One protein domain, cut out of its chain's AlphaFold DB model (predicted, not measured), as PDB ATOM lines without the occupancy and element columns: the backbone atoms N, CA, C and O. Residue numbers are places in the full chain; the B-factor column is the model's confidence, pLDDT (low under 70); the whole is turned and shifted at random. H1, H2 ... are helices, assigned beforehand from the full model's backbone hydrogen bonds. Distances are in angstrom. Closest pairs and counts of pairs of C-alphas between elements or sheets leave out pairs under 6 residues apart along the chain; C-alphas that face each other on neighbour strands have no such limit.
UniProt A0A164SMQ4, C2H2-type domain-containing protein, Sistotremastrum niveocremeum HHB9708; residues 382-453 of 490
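What this domain is: This is residues 382 to 453 of the 490 residues of the protein "C2H2-type domain-containing protein" of Sistotremastrum niveocremeum HHB9708 (UniProt A0A164SMQ4). There is little regular structure: one longer helix, H3, has the short H1 near its last turn and the tiny H2 near its middle, with loops making up the rest. The long loop of residues 411 to 434 goes out and folds back to H3. The printed part has 72 residues, 28 of them in three named helices, with no named strand: all helix. It is compact, with a radius of gyration of the C-alphas of 11.7 A, and rounded, spanning 30 by 26 by 20 A.

Where its parts are: H1 is residues 394 to 402, from C-alpha 394 at (103.977, 3.706, 30.512). H2 is residues 407 to 410. H3, residues 435 to 449, is 21.3 A long and ends at (106.866, 4.554, 14.899).

How they stand to each other: H1 and H3 only just touch, with 3 pairs of C-alphas within 8 A, the closest Leu 400 and Ala 446 at 7.0 A. They run the same way at a steep tilt of 47 degrees. H2 is close to but not clearly touching H3, the closest C-alphas, Leu 410 and Ile 442, being 6.9 A apart. In H1 and H3 every O i to N i+4 pair is within hydrogen-bond range; H2 is too short for one.

The domain as a whole: The printed part has no cut. The link from H2 to H3 is long. Six residues are under pLDDT 70: 382 to 384, 389 to 390 and 430.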
ATOM      1  N   VAL A 382      87.341   0.630  33.226       51.97
ATOM      2  CA  VAL A 382      88.249  -0.526  33.280       51.97
ATOM      3  C   VAL A 382      87.457  -1.854  33.180       51.97
ATOM      4  O   VAL A 382      88.032  -2.942  33.059       51.97
ATOM      5  N   GLU A 383      86.129  -1.748  33.183       56.62
ATOM      6  CA  GLU A 383      85.099  -2.769  33.221       56.62
ATOM      7  C   GLU A 383      84.485  -3.073  31.849       56.62
ATOM      8  O   GLU A 383      83.848  -4.120  31.702       56.62
ATOM      9  N   ASP A 384      84.727  -2.252  30.818       67.56
ATOM     10  CA  ASP A 384      84.215  -2.516  29.474       67.56
ATOM     11  C   ASP A 384      84.873  -3.777  28.897       67.56
ATOM     12  O   ASP A 384      85.947  -3.765  28.282       67.56
ATOM     13  N   LYS A 385      84.168  -4.907  29.047       73.06
ATOM     14  CA  LYS A 385      84.544  -6.244  28.551       73.06
ATOM     15  C   LYS A 385      84.821  -6.267  27.044       73.06
ATOM     16  O   LYS A 385      85.370  -7.245  26.537       73.06
ATOM     17  N   LEU A 386      84.444  -5.209  26.329       75.94
ATOM     18  CA  LEU A 386      84.683  -5.024  24.906       75.94
ATOM     19  C   LEU A 386      86.142  -4.714  24.581       75.94
ATOM     20  O   LEU A 386      86.555  -5.008  23.462       75.94
ATOM     21  N   PHE A 387      86.934  -4.184  25.515       74.75
ATOM     22  CA  PHE A 387      88.326  -3.820  25.267       74.75
ATOM     23  C   PHE A 387      89.298  -4.814  25.900       74.75
ATOM     24  O   PHE A 387      89.037  -5.451  26.924       74.75
ATOM     25  N   TRP A 388      90.450  -4.982  25.258       74.31
ATOM     26  CA  TRP A 388      91.573  -5.648  25.904       74.31
ATOM     27  C   TRP A 388      92.240  -4.685  26.884       74.31
ATOM     28  O   TRP A 388      92.488  -3.528  26.544       74.31
ATOM     29  N   ARG A 389      92.551  -5.174  28.092       67.31
ATOM     30  CA  ARG A 389      93.323  -4.403  29.070       67.31
ATOM     31  C   ARG A 389      94.683  -4.039  28.477       67.31
ATOM     32  O   ARG A 389      95.350  -4.869  27.859       67.31
ATOM     33  N   TYR A 390      95.039  -2.779  28.668       65.81
ATOM     34  CA  TYR A 390      96.250  -2.142  28.176       65.81
ATOM     35  C   TYR A 390      97.521  -2.879  28.621       65.81
ATOM     36  O   TYR A 390      97.610  -3.285  29.779       65.81
ATOM     37  N   ARG A 391      98.500  -3.056  27.721       71.88
ATOM     38  CA  ARG A 391      99.742  -3.813  27.997       71.88
ATOM     39  C   ARG A 391     101.044  -3.166  27.510       71.88
ATOM     40  O   ARG A 391     102.072  -3.830  27.527       71.88
ATOM     41  N   LEU A 392     101.041  -1.901  27.094       82.00
ATOM     42  CA  LEU A 392     102.306  -1.219  26.790       82.00
ATOM     43  C   LEU A 392     102.913  -0.614  28.066       82.00
ATOM     44  O   LEU A 392     102.159  -0.120  28.908       82.00
ATOM     45  N   PRO A 393     104.250  -0.589  28.206       85.69
ATOM     46  CA  PRO A 393     104.911   0.188  29.249       85.69
ATOM     47  C   PRO A 393     104.476   1.658  29.209       85.69
ATOM     48  O   PRO A 393     104.220   2.213  28.134       85.69
ATOM     49  N   ARG A 394     104.399   2.301  30.380       87.31
ATOM     50  CA  ARG A 394     103.977   3.706  30.512       87.31
ATOM     51  C   ARG A 394     104.864   4.650  29.695       87.31
ATOM     52  O   ARG A 394     104.354   5.575  29.075       87.31
ATOM     53  N   GLU A 395     106.157   4.370  29.632       90.19
ATOM     54  CA  GLU A 395     107.128   5.129  28.837       90.19
ATOM     55  C   GLU A 395     106.823   5.067  27.340       90.19
ATOM     56  O   GLU A 395     106.747   6.095  26.676       90.19
ATOM     57  N   THR A 396     106.569   3.869  26.807       89.25
ATOM     58  CA  THR A 396     106.175   3.688  25.404       89.25
ATOM     59  C   THR A 396     104.856   4.402  25.111       89.25
ATOM     60  O   THR A 396     104.704   5.001  24.054       89.25
ATOM     61  N   ALA A 397     103.912   4.389  26.057       89.44
ATOM     62  CA  ALA A 397     102.653   5.127  25.946       89.44
ATOM     63  C   ALA A 397     102.867   6.640  25.808       89.44
ATOM     64  O   ALA A 397     102.260   7.282  24.952       89.44
ATOM     65  N   ASN A 398     103.717   7.195  26.675       90.81
ATOM     66  CA  ASN A 398     104.017   8.620  26.714       90.81
ATOM     67  C   ASN A 398     104.750   9.055  25.443       90.81
ATOM     68  O   ASN A 398     104.329  10.027  24.824       90.81
ATOM     69  N   ALA A 399     105.735   8.273  24.995       93.00
ATOM     70  CA  ALA A 399     106.444   8.531  23.748       93.00
ATOM     71  C   ALA A 399     105.493   8.511  22.536       93.00
ATOM     72  O   ALA A 399     105.546   9.387  21.681       93.00
ATOM     73  N   LEU A 400     104.553   7.559  22.465       91.88
ATOM     74  CA  LEU A 400     103.558   7.541  21.380       91.88
ATOM     75  C   LEU A 400     102.648   8.774  21.409       91.88
ATOM     76  O   LEU A 400     102.301   9.301  20.354       91.88
ATOM     77  N   ARG A 401     102.289   9.255  22.602       92.19
ATOM     78  CA  ARG A 401     101.512  10.488  22.764       92.19
ATOM     79  C   ARG A 401     102.295  11.719  22.298       92.19
ATOM     80  O   ARG A 401     101.701  12.581  21.664       92.19
ATOM     81  N   GLU A 402     103.597  11.786  22.566       93.94
ATOM     82  CA  GLU A 402     104.484  12.850  22.058       93.94
ATOM     83  C   GLU A 402     104.572  12.840  20.524       93.94
ATOM     84  O   GLU A 402     104.639  13.893  19.900       93.94
ATOM     85  N   HIS A 403     104.441  11.665  19.898       91.50
ATOM     86  CA  HIS A 403     104.294  11.515  18.445       91.50
ATOM     87  C   HIS A 403     102.876  11.809  17.913       91.50
ATOM     88  O   HIS A 403     102.575  11.507  16.758       91.50
ATOM     89  N   GLY A 404     101.985  12.368  18.737       91.19
ATOM     90  CA  GLY A 404     100.620  12.721  18.343       91.19
ATOM     91  C   GLY A 404      99.671  11.528  18.213       91.19
ATOM     92  O   GLY A 404      98.590  11.671  17.643       91.19
ATOM     93  N   ILE A 405     100.033  10.345  18.727       89.44
ATOM     94  CA  ILE A 405      99.171   9.161  18.657       89.44
ATOM     95  C   ILE A 405      98.193   9.173  19.832       89.44
ATOM     96  O   ILE A 405      98.616   9.122  20.993       89.44
ATOM     97  N   PRO A 406      96.874   9.170  19.570       85.25
ATOM     98  CA  PRO A 406      95.887   9.193  20.634       85.25
ATOM     99  C   PRO A 406      95.951   7.941  21.511       85.25
ATOM    100  O   PRO A 406      96.021   6.811  21.022       85.25
ATOM    101  N   LYS A 407      95.801   8.120  22.829       83.00
ATOM    102  CA  LYS A 407      95.832   7.015  23.803       83.00
ATOM    103  C   LYS A 407      94.820   5.911  23.470       83.00
ATOM    104  O   LYS A 407      95.108   4.737  23.678       83.00
ATOM    105  N   HIS A 408      93.656   6.265  22.919       81.06
ATOM    106  CA  HIS A 408      92.615   5.301  22.555       81.06
ATOM    107  C   HIS A 408      93.031   4.326  21.445       81.06
ATOM    108  O   HIS A 408      92.477   3.236  21.386       81.06
ATOM    109  N   TRP A 409      94.035   4.648  20.619       82.88
ATOM    110  CA  TRP A 409      94.545   3.744  19.572       82.88
ATOM    111  C   TRP A 409      95.292   2.538  20.135       82.88
ATOM    112  O   TRP A 409      95.489   1.533  19.452       82.88
ATOM    113  N   LEU A 410      95.716   2.648  21.389       83.06
ATOM    114  CA  LEU A 410      96.408   1.601  22.121       83.06
ATOM    115  C   LEU A 410      95.426   0.623  22.787       83.06
ATOM    116  O   LEU A 410      95.833  -0.407  23.325       83.06
ATOM    117  N   TYR A 411      94.130   0.936  22.738       79.88
ATOM    118  CA  TYR A 411      93.046   0.061  23.152       79.88
ATOM    119  C   TYR A 411      92.285  -0.374  21.902       79.88
ATOM    120  O   TYR A 411      91.986   0.420  21.016       79.88
ATOM    121  N   ARG A 412      91.909  -1.649  21.827       73.88
ATOM    122  CA  ARG A 412      91.049  -2.138  20.743       73.88
ATOM    123  C   ARG A 412      89.925  -2.961  21.294       73.88
ATOM    124  O   ARG A 412      90.088  -3.727  22.249       73.88
ATOM    125  N   ARG A 413      88.801  -2.828  20.603       73.06
ATOM    126  CA  ARG A 413      87.652  -3.706  20.754       73.06
ATOM    127  C   ARG A 413      88.042  -5.136  20.385       73.06
ATOM    128  O   ARG A 413      88.665  -5.352  19.350       73.06
ATOM    129  N   ARG A 414      87.636  -6.134  21.168       75.44
ATOM    130  CA  ARG A 414      87.983  -7.552  20.946       75.44
ATOM    131  C   ARG A 414      87.777  -8.023  19.497       75.44
ATOM    132  O   ARG A 414      88.556  -8.846  19.028       75.44
ATOM    133  N   PHE A 415      86.811  -7.442  18.782       77.31
ATOM    134  CA  PHE A 415      86.415  -7.839  17.427       77.31
ATOM    135  C   PHE A 415      86.558  -6.747  16.341       77.31
ATOM    136  O   PHE A 415      86.076  -6.942  15.233       77.31
ATOM    137  N   GLY A 416      87.211  -5.607  16.607       81.56
ATOM    138  CA  GLY A 416      87.346  -4.516  15.613       81.56
ATOM    139  C   GLY A 416      88.610  -4.614  14.748       81.56
ATOM    140  O   GLY A 416      89.529  -5.322  15.128       81.56
ATOM    141  N   PRO A 417      88.756  -3.920  13.612       87.00
ATOM    142  CA  PRO A 417      90.056  -3.787  12.943       87.00
ATOM    143  C   PRO A 417      91.087  -3.069  13.836       87.00
ATOM    144  O   PRO A 417      90.727  -2.415  14.816       87.00
ATOM    145  N   CYS A 418      92.382  -3.234  13.554       88.50
ATOM    146  CA  CYS A 418      93.405  -2.403  14.190       88.50
ATOM    147  C   CYS A 418      93.207  -0.941  13.744       88.50
ATOM    148  O   CYS A 418      93.132  -0.719  12.536       88.50
ATOM    149  N   PRO A 419      93.116   0.034  14.670       86.56
ATOM    150  CA  PRO A 419      92.872   1.436  14.320       86.56
ATOM    151  C   PRO A 419      94.096   2.126  13.705       86.56
ATOM    152  O   PRO A 419      93.983   3.232  13.197       86.56
ATOM    153  N   TRP A 420      95.266   1.490  13.762       89.56
ATOM    154  CA  TRP A 420      96.494   2.075  13.254       89.56
ATOM    155  C   TRP A 420      96.525   2.148  11.735       89.56
ATOM    156  O   TRP A 420      96.240   1.167  11.038       89.56
ATOM    157  N   THR A 421      96.993   3.290  11.251       89.12
ATOM    158  CA  THR A 421      97.417   3.490   9.873       89.12
ATOM    159  C   THR A 421      98.933   3.337   9.773       89.12
ATOM    160  O   THR A 421      99.696   3.754  10.643       89.12
ATOM    161  N   VAL A 422      99.379   2.662   8.723       85.50
ATOM    162  CA  VAL A 422     100.781   2.490   8.359       85.50
ATOM    163  C   VAL A 422     100.921   3.037   6.957       85.50
ATOM    164  O   VAL A 422     100.262   2.544   6.046       85.50
ATOM    165  N   ASP A 423     101.755   4.061   6.800       87.38
ATOM    166  CA  ASP A 423     102.045   4.656   5.494       87.38
ATOM    167  C   ASP A 423     100.748   5.133   4.790       87.38
ATOM    168  O   ASP A 423     100.527   4.913   3.604       87.38
ATOM    169  N   GLY A 424      99.834   5.727   5.571       88.12
ATOM    170  CA  GLY A 424      98.526   6.216   5.110       88.12
ATOM    171  C   GLY A 424      97.444   5.141   4.937       88.12
ATOM    172  O   GLY A 424      96.276   5.480   4.777       88.12
ATOM    173  N   GLN A 425      97.790   3.854   5.028       89.94
ATOM    174  CA  GLN A 425      96.849   2.745   4.849       89.94
ATOM    175  C   GLN A 425      96.469   2.103   6.189       89.94
ATOM    176  O   GLN A 425      97.335   1.908   7.044       89.94
ATOM    177  N   PRO A 426      95.200   1.727   6.417       89.31
ATOM    178  CA  PRO A 426      94.823   1.011   7.630       89.31
ATOM    179  C   PRO A 426      95.575  -0.322   7.694       89.31
ATOM    180  O   PRO A 426      95.696  -1.032   6.698       89.31
ATOM    181  N   CYS A 427      96.049  -0.717   8.878       90.50
ATOM    182  CA  CYS A 427      96.863  -1.927   9.019       90.50
ATOM    183  C   CYS A 427      96.157  -3.203   8.505       90.50
ATOM    184  O   CYS A 427      96.816  -4.203   8.204       90.50
ATOM    185  N   GLY A 428      94.821  -3.223   8.468       83.50
ATOM    186  CA  GLY A 428      94.031  -4.341   7.939       83.50
ATOM    187  C   GLY A 428      94.044  -5.605   8.811       83.50
ATOM    188  O   GLY A 428      93.247  -6.521   8.607       83.50
ATOM    189  N   LYS A 429      94.894  -5.669   9.843       81.31
ATOM    190  CA  LYS A 429      94.945  -6.786  10.792       81.31
ATOM    191  C   LYS A 429      93.766  -6.703  11.760       81.31
ATOM    192  O   LYS A 429      93.799  -6.004  12.768       81.31
ATOM    193  N   SER A 430      92.705  -7.442  11.448       67.94
ATOM    194  CA  SER A 430      91.435  -7.426  12.188       67.94
ATOM    195  C   SER A 430      91.188  -8.652  13.070       67.94
ATOM    196  O   SER A 430      90.158  -8.729  13.734       67.94
ATOM    197  N   LYS A 431      92.116  -9.619  13.134       71.00
ATOM    198  CA  LYS A 431      91.855 -10.931  13.762       71.00
ATOM    199  C   LYS A 431      92.931 -11.381  14.755       71.00
ATOM    200  O   LYS A 431      93.454 -12.488  14.648       71.00
ATOM    201  N   ALA A 432      93.260 -10.552  15.747       79.38
ATOM    202  CA  ALA A 432      93.958 -11.077  16.925       79.38
ATOM    203  C   ALA A 432      93.007 -12.005  17.701       79.38
ATOM    204  O   ALA A 432      91.934 -11.567  18.112       79.38
ATOM    205  N   LYS A 433      93.387 -13.277  17.873       83.38
ATOM    206  CA  LYS A 433      92.566 -14.295  18.555       83.38
ATOM    207  C   LYS A 433      92.615 -14.169  20.078       83.38
ATOM    208  O   LYS A 433      91.728 -14.662  20.765       83.38
ATOM    209  N   SER A 434      93.651 -13.517  20.601       85.31
ATOM    210  CA  SER A 434      93.880 -13.340  22.031       85.31
ATOM    211  C   SER A 434      94.364 -11.926  22.359       85.31
ATOM    212  O   SER A 434      94.901 -11.220  21.499       85.31
ATOM    213  N   SER A 435      94.228 -11.534  23.631       82.19
ATOM    214  CA  SER A 435      94.833 -10.308  24.178       82.19
ATOM    215  C   SER A 435      96.326 -10.225  23.879       82.19
ATOM    216  O   SER A 435      96.827  -9.176  23.488       82.19
ATOM    217  N   GLY A 436      97.032 -11.350  24.039       84.88
ATOM    218  CA  GLY A 436      98.477 -11.412  23.857       84.88
ATOM    219  C   GLY A 436      98.893 -11.205  22.406       84.88
ATOM    220  O   GLY A 436      99.893 -10.541  22.153       84.88
ATOM    221  N   ASP A 437      98.126 -11.728  21.446       85.19
ATOM    222  CA  ASP A 437      98.392 -11.493  20.021       85.19
ATOM    223  C   ASP A 437      98.138 -10.037  19.643       85.19
ATOM    224  O   ASP A 437      98.873  -9.468  18.838       85.19
ATOM    225  N   TYR A 438      97.114  -9.424  20.245       85.25
ATOM    226  CA  TYR A 438      96.818  -8.018  20.024       85.25
ATOM    227  C   TYR A 438      97.895  -7.109  20.629       85.25
ATOM    228  O   TYR A 438      98.399  -6.239  19.927       85.25
ATOM    229  N   GLY A 439      98.319  -7.357  21.872       86.56
ATOM    230  CA  GLY A 439      99.416  -6.614  22.503       86.56
ATOM    231  C   GLY A 439     100.691  -6.675  21.662       86.56
ATOM    232  O   GLY A 439     101.217  -5.644  21.258       86.56
ATOM    233  N   ARG A 440     101.090  -7.883  21.243       87.50
ATOM    234  CA  ARG A 440     102.237  -8.095  20.343       87.50
ATOM    235  C   ARG A 440     102.098  -7.410  18.984       87.50
ATOM    236  O   ARG A 440     103.096  -7.093  18.335       87.50
ATOM    237  N   HIS A 441     100.869  -7.244  18.506       89.56
ATOM    238  CA  HIS A 441     100.589  -6.544  17.264       89.56
ATOM    239  C   HIS A 441     100.763  -5.027  17.416       89.56
ATOM    240  O   HIS A 441     101.441  -4.437  16.573       89.56
ATOM    241  N   ILE A 442     100.218  -4.424  18.480       88.75
ATOM    242  CA  ILE A 442     100.409  -2.994  18.779       88.75
ATOM    243  C   ILE A 442     101.874  -2.699  19.092       88.75
ATOM    244  O   ILE A 442     102.387  -1.683  18.654       88.75
ATOM    245  N   GLU A 443     102.576  -3.575  19.812       89.12
ATOM    246  CA  GLU A 443     104.002  -3.389  20.107       89.12
ATOM    247  C   GLU A 443     104.836  -3.253  18.829       89.12
ATOM    248  O   GLU A 443     105.672  -2.362  18.733       89.12
ATOM    249  N   GLY A 444     104.579  -4.082  17.810       88.81
ATOM    250  CA  GLY A 444     105.290  -3.972  16.530       88.81
ATOM    251  C   GLY A 444     105.022  -2.649  15.807       88.81
ATOM    252  O   GLY A 444     105.879  -2.126  15.102       88.81
ATOM    253  N   HIS A 445     103.833  -2.106  16.012       91.62
ATOM    254  CA  HIS A 445     103.393  -0.805  15.544       91.62
ATOM    255  C   HIS A 445     104.121   0.318  16.305       91.62
ATOM    256  O   HIS A 445     104.823   1.124  15.692       91.62
ATOM    257  N   ALA A 446     104.033   0.305  17.637       91.62
ATOM    258  CA  ALA A 446     104.698   1.236  18.542       91.62
ATOM    259  C   ALA A 446     106.190   1.340  18.242       91.62
ATOM    260  O   ALA A 446     106.709   2.430  18.025       91.62
ATOM    261  N   ASN A 447     106.861   0.199  18.127       91.06
ATOM    262  CA  ASN A 447     108.295   0.161  17.889       91.06
ATOM    263  C   ASN A 447     108.668   0.606  16.466       91.06
ATOM    264  O   ASN A 447     109.726   1.207  16.298       91.06
ATOM    265  N   LYS A 448     107.800   0.401  15.457       90.75
ATOM    266  CA  LYS A 448     108.011   0.957  14.105       90.75
ATOM    267  C   LYS A 448     107.966   2.489  14.127       90.75
ATOM    268  O   LYS A 448     108.829   3.113  13.520       90.75
ATOM    269  N   ILE A 449     107.001   3.087  14.830       91.44
ATOM    270  CA  ILE A 449     106.866   4.554  14.899       91.44
ATOM    271  C   ILE A 449     107.980   5.179  15.731       91.44
ATOM    272  O   ILE A 449     108.625   6.119  15.279       91.44
ATOM    273  N   LEU A 450     108.258   4.611  16.903       91.50
ATOM    274  CA  LEU A 450     109.323   5.089  17.785       91.50
ATOM    275  C   LEU A 450     110.728   4.765  17.255       91.50
ATOM    276  O   LEU A 450     111.709   5.071  17.925       91.50
ATOM    277  N   LYS A 451     110.837   4.088  16.099       92.44
ATOM    278  CA  LYS A 451     112.091   3.575  15.523       92.44
ATOM    279  C   LYS A 451     112.938   2.802  16.545       92.44
ATOM    280  O   LYS A 451     114.162   2.767  16.456       92.44
ATOM    281  N   ARG A 452     112.283   2.153  17.515       90.06
ATOM    282  CA  ARG A 452     112.945   1.344  18.538       90.06
ATOM    283  C   ARG A 452     113.273  -0.015  17.947       90.06
ATOM    284  O   ARG A 452     112.389  -0.841  17.714       90.06
ATOM    285  N   SER A 453     114.556  -0.245  17.721       90.50
ATOM    286  CA  SER A 453     115.094  -1.563  17.420       90.50
ATOM    287  C   SER A 453     115.794  -2.109  18.654       90.50
ATOM    288  O   SER A 453     116.658  -1.450  19.218       90.50
TER     289      SER A 453